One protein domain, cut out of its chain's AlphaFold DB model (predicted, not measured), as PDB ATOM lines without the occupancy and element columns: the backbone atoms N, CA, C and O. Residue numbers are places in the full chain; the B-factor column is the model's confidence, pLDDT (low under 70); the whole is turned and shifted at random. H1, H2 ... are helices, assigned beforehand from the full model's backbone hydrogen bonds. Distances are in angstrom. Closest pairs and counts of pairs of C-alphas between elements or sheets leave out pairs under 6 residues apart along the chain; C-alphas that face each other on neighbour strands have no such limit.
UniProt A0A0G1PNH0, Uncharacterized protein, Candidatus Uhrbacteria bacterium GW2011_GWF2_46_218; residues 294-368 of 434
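What this domain is: This is residues 294 to 368 of the 434 residues of an uncharacterized protein of Candidatus Uhrbacteria bacterium GW2011_GWF2_46_218 (UniProt A0A0G1PNH0). Four helices follow one another in an open chain with no shared core: H1 and H2 fold back on each other as a helical hairpin, H3 turns off steeply from the end of H2, and H4 stands beyond H3. Residues 345 to 364, with the loop between H3 and H4, stick out from the rest. The printed part has 75 residues with four named helices, H1 to H4, and no named strand; the class is all helix. It is only just compact, close to loose, with a radius of gyration of the C-alphas of 13.1 A and spans of 36 by 31 by 22 A.

Where its parts are: H1, residues 297 to 312, begins at C-alpha 297 (29.247, -7.144, -27.296) and is 22.7 A long. H2, residues 320 to 330, measures 15.0 A. H3, residues 336 to 347, measures 15.8 A. H4, residues 358 to 368, measures 15.2 A and ends at C-alpha 368 (23.603, 6.677, -46.211).

How they stand to each other: H1 and H2 form a hairpin and touch, opposite ways at a shallow tilt of 28 degrees; their closest C-alphas, of Ala 303 and Pro 321, are 4.9 A apart. H3 touches H2 with residues 336 to 340 alone, opposite ways at a steep tilt of 56 degrees; the closest C-alphas, of Ala 330 and Ala 336, are 5.2 A apart. H3 and H4 are close but not clearly touching, with the closest C-alphas, of Leu 339 and Trp 365, 7.6 A apart. H1 is apart from H3 and H4, and H2 from H4. In H1, H2, H3 and H4 every O i to N i+4 pair is within hydrogen-bond range.

The domain as a whole: The C-alphas farthest apart, of Glu 313 and Lys 367, are 37.0 A apart. The printed part has no cut and no long link. Mean pLDDT of the printed part is 89.4; residues 353 to 356 are under 70.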
ATOM      1  N   ASP A 294      24.229  -5.506 -35.471       91.81
ATOM      2  CA  ASP A 294      24.487  -6.929 -35.230       91.81
ATOM      3  C   ASP A 294      25.936  -7.262 -34.807       91.81
ATOM      4  O   ASP A 294      26.372  -8.413 -34.914       91.81
ATOM      5  N   ALA A 295      26.710  -6.292 -34.297       94.94
ATOM      6  CA  ALA A 295      27.975  -6.600 -33.627       94.94
ATOM      7  C   ALA A 295      27.713  -7.259 -32.267       94.94
ATOM      8  O   ALA A 295      26.939  -6.751 -31.460       94.94
ATOM      9  N   SER A 296      28.410  -8.357 -31.964       96.19
ATOM     10  CA  SER A 296      28.368  -8.916 -30.608       96.19
ATOM     11  C   SER A 296      29.108  -8.014 -29.615       96.19
ATOM     12  O   SER A 296      30.171  -7.481 -29.941       96.19
ATOM     13  N   THR A 297      28.606  -7.910 -28.381       94.62
ATOM     14  CA  THR A 297      29.247  -7.144 -27.296       94.62
ATOM     15  C   THR A 297      30.720  -7.531 -27.116       94.62
ATOM     16  O   THR A 297      31.576  -6.657 -27.044       94.62
ATOM     17  N   GLN A 298      31.048  -8.828 -27.190       95.69
ATOM     18  CA  GLN A 298      32.429  -9.320 -27.096       95.69
ATOM     19  C   GLN A 298      33.343  -8.758 -28.201       95.69
ATOM     20  O   GLN A 298      34.492  -8.409 -27.935       95.69
ATOM     21  N   MET A 299      32.859  -8.670 -29.446       96.50
ATOM     22  CA  MET A 299      33.639  -8.097 -30.551       96.50
ATOM     23  C   MET A 299      33.871  -6.596 -30.363       96.50
ATOM     24  O   MET A 299      34.949  -6.101 -30.692       96.50
ATOM     25  N   ILE A 300      32.865  -5.883 -29.848       95.50
ATOM     26  CA  ILE A 300      32.948  -4.446 -29.567       95.50
ATOM     27  C   ILE A 300      33.986  -4.197 -28.471       95.50
ATOM     28  O   ILE A 300      34.928  -3.436 -28.684       95.50
ATOM     29  N   GLU A 301      33.844  -4.871 -27.329       93.94
ATOM     30  CA  GLU A 301      34.753  -4.748 -26.185       93.94
ATOM     31  C   GLU A 301      36.196  -5.078 -26.574       93.94
ATOM     32  O   GLU A 301      37.107  -4.310 -26.273       93.94
ATOM     33  N   GLU A 302      36.413  -6.162 -27.325       95.50
ATOM     34  CA  GLU A 302      37.752  -6.542 -27.776       95.50
ATOM     35  C   GLU A 302      38.369  -5.494 -28.714       95.50
ATOM     36  O   GLU A 302      39.548  -5.154 -28.579       95.50
ATOM     37  N   ALA A 303      37.588  -4.934 -29.643       96.19
ATOM     38  CA  ALA A 303      38.075  -3.884 -30.534       96.19
ATOM     39  C   ALA A 303      38.482  -2.623 -29.754       96.19
ATOM     40  O   ALA A 303      39.544  -2.053 -30.025       96.19
ATOM     41  N   PHE A 304      37.680  -2.212 -28.769       95.19
ATOM     42  CA  PHE A 304      37.987  -1.068 -27.909       95.19
ATOM     43  C   PHE A 304      39.215  -1.303 -27.035       95.19
ATOM     44  O   PHE A 304      40.085  -0.433 -26.964       95.19
ATOM     45  N   ARG A 305      39.352  -2.505 -26.479       94.94
ATOM     46  CA  ARG A 305      40.508  -2.892 -25.672       94.94
ATOM     47  C   ARG A 305      41.812  -2.880 -26.444       94.94
ATOM     48  O   ARG A 305      42.824  -2.346 -25.986       94.94
ATOM     49  N   ILE A 306      41.810  -3.427 -27.661       95.94
ATOM     50  CA  ILE A 306      42.996  -3.366 -28.521       95.94
ATOM     51  C   ILE A 306      43.269  -1.914 -28.947       95.94
ATOM     52  O   ILE A 306      44.433  -1.519 -29.022       95.94
ATOM     53  N   PHE A 307      42.235  -1.107 -29.206       95.94
ATOM     54  CA  PHE A 307      42.393   0.311 -29.540       95.94
ATOM     55  C   PHE A 307      43.101   1.090 -28.421       95.94
ATOM     56  O   PHE A 307      44.127   1.723 -28.688       95.94
ATOM     57  N   VAL A 308      42.619   0.993 -27.178       95.25
ATOM     58  CA  VAL A 308      43.226   1.669 -26.022       95.25
ATOM     59  C   VAL A 308      44.658   1.192 -25.811       95.25
ATOM     60  O   VAL A 308      45.579   2.013 -25.748       95.25
ATOM     61  N   LYS A 309      44.888  -0.127 -25.829       95.12
ATOM     62  CA  LYS A 309      46.240  -0.697 -25.753       95.12
ATOM     63  C   LYS A 309      47.169  -0.116 -26.822       95.12
ATOM     64  O   LYS A 309      48.284   0.301 -26.516       95.12
ATOM     65  N   ASN A 310      46.722  -0.055 -28.077       96.31
ATOM     66  CA  ASN A 310      47.533   0.485 -29.165       96.31
ATOM     67  C   ASN A 310      47.836   1.985 -28.985       96.31
ATOM     68  O   ASN A 310      48.903   2.429 -29.419       96.31
ATOM     69  N   ARG A 311      46.927   2.766 -28.379       94.06
ATOM     70  CA  ARG A 311      47.164   4.184 -28.055       94.06
ATOM     71  C   ARG A 311      48.208   4.351 -26.965       94.06
ATOM     72  O   ARG A 311      49.145   5.123 -27.167       94.06
ATOM     73  N   LEU A 312      48.092   3.598 -25.871       92.69
ATOM     74  CA  LEU A 312      49.062   3.622 -24.772       92.69
ATOM     75  C   LEU A 312      50.465   3.211 -25.249       92.69
ATOM     76  O   LEU A 312      51.455   3.855 -24.910       92.69
ATOM     77  N   GLU A 313      50.550   2.207 -26.127       95.44
ATOM     78  CA  GLU A 313      51.804   1.753 -26.748       95.44
ATOM     79  C   GLU A 313      52.296   2.649 -27.906       95.44
ATOM     80  O   GLU A 313      53.306   2.337 -28.538       95.44
ATOM     81  N   LYS A 314      51.598   3.754 -28.216       94.75
ATOM     82  CA  LYS A 314      51.935   4.700 -29.299       94.75
ATOM     83  C   LYS A 314      52.155   4.025 -30.664       94.75
ATOM     84  O   LYS A 314      53.045   4.409 -31.424       94.75
ATOM     85  N   ARG A 315      51.347   3.014 -31.003       94.69
ATOM     86  CA  ARG A 315      51.441   2.332 -32.305       94.69
ATOM     87  C   ARG A 315      51.013   3.251 -33.454       94.69
ATOM     88  O   ARG A 315      50.162   4.115 -33.282       94.69
ATOM     89  N   ASN A 316      51.543   2.999 -34.656       90.50
ATOM     90  CA  ASN A 316      51.325   3.843 -35.843       90.50
ATOM     91  C   ASN A 316      49.859   3.936 -36.315       90.50
ATOM     92  O   ASN A 316      49.491   4.922 -36.943       90.50
ATOM     93  N   ASN A 317      49.029   2.923 -36.045       92.75
ATOM     94  CA  ASN A 317      47.605   2.930 -36.394       92.75
ATOM     95  C   ASN A 317      46.776   2.350 -35.239       92.75
ATOM     96  O   ASN A 317      46.419   1.169 -35.250       92.75
ATOM     97  N   PRO A 318      46.499   3.156 -34.208       93.56
ATOM     98  CA  PRO A 318      45.819   2.662 -33.026       93.56
ATOM     99  C   PRO A 318      44.352   2.312 -33.285       93.56
ATOM    100  O   PRO A 318      43.840   1.399 -32.647       93.56
ATOM    101  N   ARG A 319      43.713   2.972 -34.263       95.12
ATOM    102  CA  ARG A 319      42.301   2.796 -34.646       95.12
ATOM    103  C   ARG A 319      42.024   1.539 -35.471       95.12
ATOM    104  O   ARG A 319      40.861   1.214 -35.697       95.12
ATOM    105  N   GLU A 320      43.059   0.819 -35.901       96.31
ATOM    106  CA  GLU A 320      42.912  -0.363 -36.756       96.31
ATOM    107  C   GLU A 320      41.890  -1.402 -36.255       96.31
ATOM    108  O   GLU A 320      41.096  -1.862 -37.076       96.31
ATOM    109  N   PRO A 321      41.818  -1.753 -34.954       96.75
ATOM    110  CA  PRO A 321      40.837  -2.727 -34.468       96.75
ATOM    111  C   PRO A 321      39.388  -2.288 -34.707       96.75
ATOM    112  O   PRO A 321      38.565  -3.089 -35.146       96.75
ATOM    113  N   ILE A 322      39.089  -1.002 -34.494       96.00
ATOM    114  CA  ILE A 322      37.756  -0.436 -34.730       96.00
ATOM    115  C   ILE A 322      37.458  -0.408 -36.234       96.00
ATOM    116  O   ILE A 322      36.382  -0.814 -36.666       96.00
ATOM    117  N   THR A 323      38.436  -0.019 -37.057       95.50
ATOM    118  CA  THR A 323      38.316  -0.062 -38.522       95.50
ATOM    119  C   THR A 323      38.007  -1.474 -39.030       95.50
ATOM    120  O   THR A 323      37.182  -1.639 -39.928       95.50
ATOM    121  N   GLN A 324      38.651  -2.503 -38.474       96.44
ATOM    122  CA  GLN A 324      38.401  -3.897 -38.852       96.44
ATOM    123  C   GLN A 324      37.017  -4.375 -38.407       96.44
ATOM    124  O   GLN A 324      36.334  -5.036 -39.190       96.44
ATOM    125  N   LEU A 325      36.565  -3.980 -37.213       96.56
ATOM    126  CA  LEU A 325      35.199  -4.236 -36.755       96.56
ATOM    127  C   LEU A 325      34.165  -3.629 -37.715       96.56
ATOM    128  O   LEU A 325      33.274  -4.331 -38.186       96.56
ATOM    129  N   LEU A 326      34.322  -2.355 -38.079       95.06
ATOM    130  CA  LEU A 326      33.419  -1.679 -39.016       95.06
ATOM    131  C   LEU A 326      33.443  -2.322 -40.407       95.06
ATOM    132  O   LEU A 326      32.395  -2.510 -41.017       95.06
ATOM    133  N   LYS A 327      34.618  -2.727 -40.907       93.00
ATOM    134  CA  LYS A 327      34.716  -3.473 -42.171       93.00
ATOM    135  C   LYS A 327      33.985  -4.806 -42.108       93.00
ATOM    136  O   LYS A 327      33.353  -5.163 -43.094       93.00
ATOM    137  N   ALA A 328      34.074  -5.527 -40.990       93.81
ATOM    138  CA  ALA A 328      33.358  -6.783 -40.795       93.81
ATOM    139  C   ALA A 328      31.837  -6.564 -40.815       93.81
ATOM    140  O   ALA A 328      31.136  -7.274 -41.529       93.81
ATOM    141  N   LEU A 329      31.347  -5.525 -40.131       91.44
ATOM    142  CA  LEU A 329      29.931  -5.131 -40.155       91.44
ATOM    143  C   LEU A 329      29.451  -4.685 -41.538       91.44
ATOM    144  O   LEU A 329      28.303  -4.917 -41.912       91.44
ATOM    145  N   ALA A 330      30.334  -4.065 -42.319       88.94
ATOM    146  CA  ALA A 330      30.024  -3.607 -43.662       88.94
ATOM    147  C   ALA A 330      29.841  -4.742 -44.683       88.94
ATOM    148  O   ALA A 330      29.193  -4.517 -45.707       88.94
ATOM    149  N   GLN A 331      30.391  -5.939 -44.442       86.88
ATOM    150  CA  GLN A 331      30.490  -7.003 -45.451       86.88
ATOM    151  C   GLN A 331      29.140  -7.318 -46.111       86.88
ATOM    152  O   GLN A 331      28.222  -7.848 -45.489       86.88
ATOM    153  N   GLY A 332      29.030  -6.977 -47.401       74.19
ATOM    154  CA  GLY A 332      27.848  -7.232 -48.230       74.19
ATOM    155  C   GLY A 332      26.608  -6.395 -47.890       74.19
ATOM    156  O   GLY A 332      25.567  -6.603 -48.508       74.19
ATOM    157  N   ARG A 333      26.695  -5.460 -46.934       84.25
ATOM    158  CA  ARG A 333      25.567  -4.632 -46.467       84.25
ATOM    159  C   ARG A 333      25.810  -3.139 -46.659       84.25
ATOM    160  O   ARG A 333      24.907  -2.422 -47.093       84.25
ATOM    161  N   PHE A 334      27.020  -2.676 -46.356       88.38
ATOM    162  CA  PHE A 334      27.356  -1.256 -46.295       88.38
ATOM    163  C   PHE A 334      28.630  -0.929 -47.086       88.38
ATOM    164  O   PHE A 334      29.545  -1.739 -47.210       88.38
ATOM    165  N   ASP A 335      28.705   0.288 -47.616       87.69
ATOM    166  CA  ASP A 335      29.929   0.909 -48.100       87.69
ATOM    167  C   ASP A 335      30.845   1.142 -46.895       87.69
ATOM    168  O   ASP A 335      30.646   2.066 -46.102       87.69
ATOM    169  N   ALA A 336      31.855   0.283 -46.756       88.50
ATOM    170  CA  ALA A 336      32.776   0.313 -45.628       88.50
ATOM    171  C   ALA A 336      33.482   1.670 -45.474       88.50
ATOM    172  O   ALA A 336      33.726   2.097 -44.351       88.50
ATOM    173  N   ASN A 337      33.796   2.373 -46.571       88.12
ATOM    174  CA  ASN A 337      34.501   3.655 -46.486       88.12
ATOM    175  C   ASN A 337      33.584   4.753 -45.954       88.12
ATOM    176  O   ASN A 337      34.018   5.566 -45.140       88.12
ATOM    177  N   LYS A 338      32.320   4.773 -46.393       89.75
ATOM    178  CA  LYS A 338      31.321   5.687 -45.829       89.75
ATOM    179  C   LYS A 338      31.042   5.365 -44.370       89.75
ATOM    180  O   LYS A 338      31.042   6.282 -43.562       89.75
ATOM    181  N   LEU A 339      30.890   4.082 -44.032       89.31
ATOM    182  CA  LEU A 339      30.674   3.639 -42.657       89.31
ATOM    183  C   LEU A 339      31.812   4.118 -41.743       89.31
ATOM    184  O   LEU A 339      31.551   4.769 -40.738       89.31
ATOM    185  N   ILE A 340      33.068   3.871 -42.130       92.44
ATOM    186  CA  ILE A 340      34.252   4.320 -41.383       92.44
ATOM    187  C   ILE A 340      34.303   5.844 -41.288       92.44
ATOM    188  O   ILE A 340      34.558   6.368 -40.211       92.44
ATOM    189  N   LYS A 341      34.036   6.571 -42.380       91.62
ATOM    190  CA  LYS A 341      34.076   8.036 -42.366       91.62
ATOM    191  C   LYS A 341      33.006   8.630 -41.450       91.62
ATOM    192  O   LYS A 341      33.324   9.468 -40.617       91.62
ATOM    193  N   THR A 342      31.756   8.188 -41.583       88.88
ATOM    194  CA  THR A 342      30.659   8.632 -40.714       88.88
ATOM    195  C   THR A 342      30.962   8.291 -39.258       88.88
ATOM    196  O   THR A 342      30.686   9.100 -38.376       88.88
ATOM    197  N   PHE A 343      31.572   7.130 -39.003       89.19
ATOM    198  CA  PHE A 343      32.066   6.784 -37.677       89.19
ATOM    199  C   PHE A 343      33.139   7.758 -37.190       89.19
ATOM    200  O   PHE A 343      33.010   8.259 -36.082       89.19
ATOM    201  N   ASP A 344      34.176   8.035 -37.982       91.31
ATOM    202  CA  ASP A 344      35.272   8.910 -37.570       91.31
ATOM    203  C   ASP A 344      34.766  10.326 -37.255       91.31
ATOM    204  O   ASP A 344      35.085  10.875 -36.197       91.31
ATOM    205  N   ASP A 345      33.938  10.878 -38.147       89.62
ATOM    206  CA  ASP A 345      33.339  12.209 -38.014       89.62
ATOM    207  C   ASP A 345      32.456  12.287 -36.764       89.62
ATOM    208  O   ASP A 345      32.504  13.260 -36.007       89.62
ATOM    209  N   TRP A 346      31.662  11.240 -36.522       87.56
ATOM    210  CA  TRP A 346      30.795  11.186 -35.360       87.56
ATOM    211  C   TRP A 346      31.609  10.933 -34.098       87.56
ATOM    212  O   TRP A 346      31.644  11.820 -33.265       87.56
ATOM    213  N   PHE A 347      32.303   9.804 -33.951       89.81
ATOM    214  CA  PHE A 347      32.945   9.339 -32.717       89.81
ATOM    215  C   PHE A 347      34.144  10.180 -32.266       89.81
ATOM    216  O   PHE A 347      34.249  10.473 -31.075       89.81
ATOM    217  N   PHE A 348      35.022  10.597 -33.183       90.38
ATOM    218  CA  PHE A 348      36.213  11.395 -32.852       90.38
ATOM    219  C   PHE A 348      36.016  12.901 -33.062       90.38
ATOM    220  O   PHE A 348      36.928  13.679 -32.777       90.38
ATOM    221  N   GLY A 349      34.847  13.322 -33.549       89.31
ATOM    222  CA  GLY A 349      34.466  14.731 -33.579       89.31
ATOM    223  C   GLY A 349      34.342  15.323 -32.172       89.31
ATOM    224  O   GLY A 349      34.045  14.617 -31.208       89.31
ATOM    225  N   ASP A 350      34.519  16.636 -32.059       87.38
ATOM    226  CA  ASP A 350      34.415  17.380 -30.794       87.38
ATOM    227  C   ASP A 350      32.986  17.826 -30.454       87.38
ATOM    228  O   ASP A 350      32.729  18.338 -29.365       87.38
ATOM    229  N   GLN A 351      32.048  17.632 -31.380       84.06
ATOM    230  CA  GLN A 351      30.666  18.017 -31.170       84.06
ATOM    231  C   GLN A 351      30.005  17.052 -30.177       84.06
ATOM    232  O   GLN A 351      30.120  15.823 -30.348       84.06
ATOM    233  N   PRO A 352      29.285  17.581 -29.166       72.62
ATOM    234  CA  PRO A 352      28.400  16.759 -28.370       72.62
ATOM    235  C   PRO A 352      27.380  16.145 -29.318       72.62
ATOM    236  O   PRO A 352      26.844  16.806 -30.216       72.62
ATOM    237  N   VAL A 353      27.138  14.851 -29.157       64.62
ATOM    238  CA  VAL A 353      26.099  14.197 -29.938       64.62
ATOM    239  C   VAL A 353      24.789  14.825 -29.493       64.62
ATOM    240  O   VAL A 353      24.374  14.645 -28.352       64.62
ATOM    241  N   ARG A 354      24.113  15.554 -30.389       65.50
ATOM    242  CA  ARG A 354      22.661  15.677 -30.251       65.50
ATOM    243  C   ARG A 354      22.178  14.245 -30.280       65.50
ATOM    244  O   ARG A 354      22.362  13.601 -31.313       65.50
ATOM    245  N   MET A 355      21.709  13.747 -29.139       58.31
ATOM    246  CA  MET A 355      21.208  12.387 -28.967       58.31
ATOM    247  C   MET A 355      19.963  12.221 -29.840       58.31
ATOM    248  O   MET A 355      18.834  12.207 -29.370       58.31
ATOM    249  N   GLU A 356      20.175  12.154 -31.150       68.50
ATOM    250  CA  GLU A 356      19.299  11.438 -32.042       68.50
ATOM    251  C   GLU A 356      19.166  10.042 -31.446       68.50
ATOM    252  O   GLU A 356      20.163   9.425 -31.049       68.50
ATOM    253  N   GLU A 357      17.929   9.583 -31.298       77.00
ATOM    254  CA  GLU A 357      17.689   8.262 -30.749       77.00
ATOM    255  C   GLU A 357      18.476   7.240 -31.577       77.00
ATOM    256  O   GLU A 357      18.488   7.299 -32.809       77.00
ATOM    257  N   VAL A 358      19.144   6.299 -30.905       81.44
ATOM    258  CA  VAL A 358      19.960   5.263 -31.563       81.44
ATOM    259  C   VAL A 358      19.246   4.620 -32.770       81.44
ATOM    260  O   VAL A 358      19.902   4.470 -33.801       81.44
ATOM    261  N   PRO A 359      17.929   4.315 -32.728       83.94
ATOM    262  CA  PRO A 359      17.199   3.815 -33.895       83.94
ATOM    263  C   PRO A 359      17.208   4.754 -35.109       83.94
ATOM    264  O   PRO A 359      17.429   4.290 -36.224       83.94
ATOM    265  N   LEU A 360      17.016   6.062 -34.910       86.06
ATOM    266  CA  LEU A 360      17.046   7.059 -35.988       86.06
ATOM    267  C   LEU A 360      18.455   7.199 -36.567       86.06
ATOM    268  O   LEU A 360      18.629   7.263 -37.786       86.06
ATOM    269  N   PHE A 361      19.472   7.157 -35.701       84.00
ATOM    270  CA  PHE A 361      20.861   7.147 -36.143       84.00
ATOM    271  C   PHE A 361      21.154   5.913 -37.004       84.00
ATOM    272  O   PHE A 361      21.715   6.053 -38.086       84.00
ATOM    273  N   ILE A 362      20.735   4.720 -36.565       86.62
ATOM    274  CA  ILE A 362      20.865   3.471 -37.333       86.62
ATOM    275  C   ILE A 362      20.112   3.573 -38.665       86.62
ATOM    276  O   ILE A 362      20.651   3.173 -39.695       86.62
ATOM    277  N   GLU A 363      18.900   4.131 -38.686       88.62
ATOM    278  CA  GLU A 363      18.123   4.327 -39.916       88.62
ATOM    279  C   GLU A 363      18.852   5.239 -40.909       88.62
ATOM    280  O   GLU A 363      19.023   4.870 -42.076       88.62
ATOM    281  N   ARG A 364      19.339   6.403 -40.453       86.06
ATOM    282  CA  ARG A 364      20.152   7.294 -41.289       86.06
ATOM    283  C   ARG A 364      21.406   6.581 -41.768       86.06
ATOM    284  O   ARG A 364      21.738   6.668 -42.949       86.06
ATOM    285  N   TRP A 365      22.085   5.861 -40.879       86.69
ATOM    286  CA  TRP A 365      23.336   5.200 -41.213       86.69
ATOM    287  C   TRP A 365      23.130   4.105 -42.258       86.69
ATOM    288  O   TRP A 365      23.866   4.063 -43.244       86.69
ATOM    289  N   ASN A 366      22.066   3.309 -42.118       86.81
ATOM    290  CA  ASN A 366      21.609   2.369 -43.136       86.81
ATOM    291  C   ASN A 366      21.352   3.107 -44.453       86.81
ATOM    292  O   ASN A 366      21.959   2.796 -45.468       86.81
ATOM    293  N   LYS A 367      20.538   4.161 -44.456       87.69
ATOM    294  CA  LYS A 367      20.220   4.903 -45.684       87.69
ATOM    295  C   LYS A 367      21.455   5.474 -46.397       87.69
ATOM    296  O   LYS A 367      21.517   5.454 -47.624       87.69
ATOM    297  N   GLU A 368      22.420   6.008 -45.654       87.00
ATOM    298  CA  GLU A 368      23.603   6.677 -46.211       87.00
ATOM    299  C   GLU A 368      24.712   5.707 -46.629       87.00
ATOM    300  O   GLU A 368      25.436   5.964 -47.603       87.00
TER     301      GLU A 368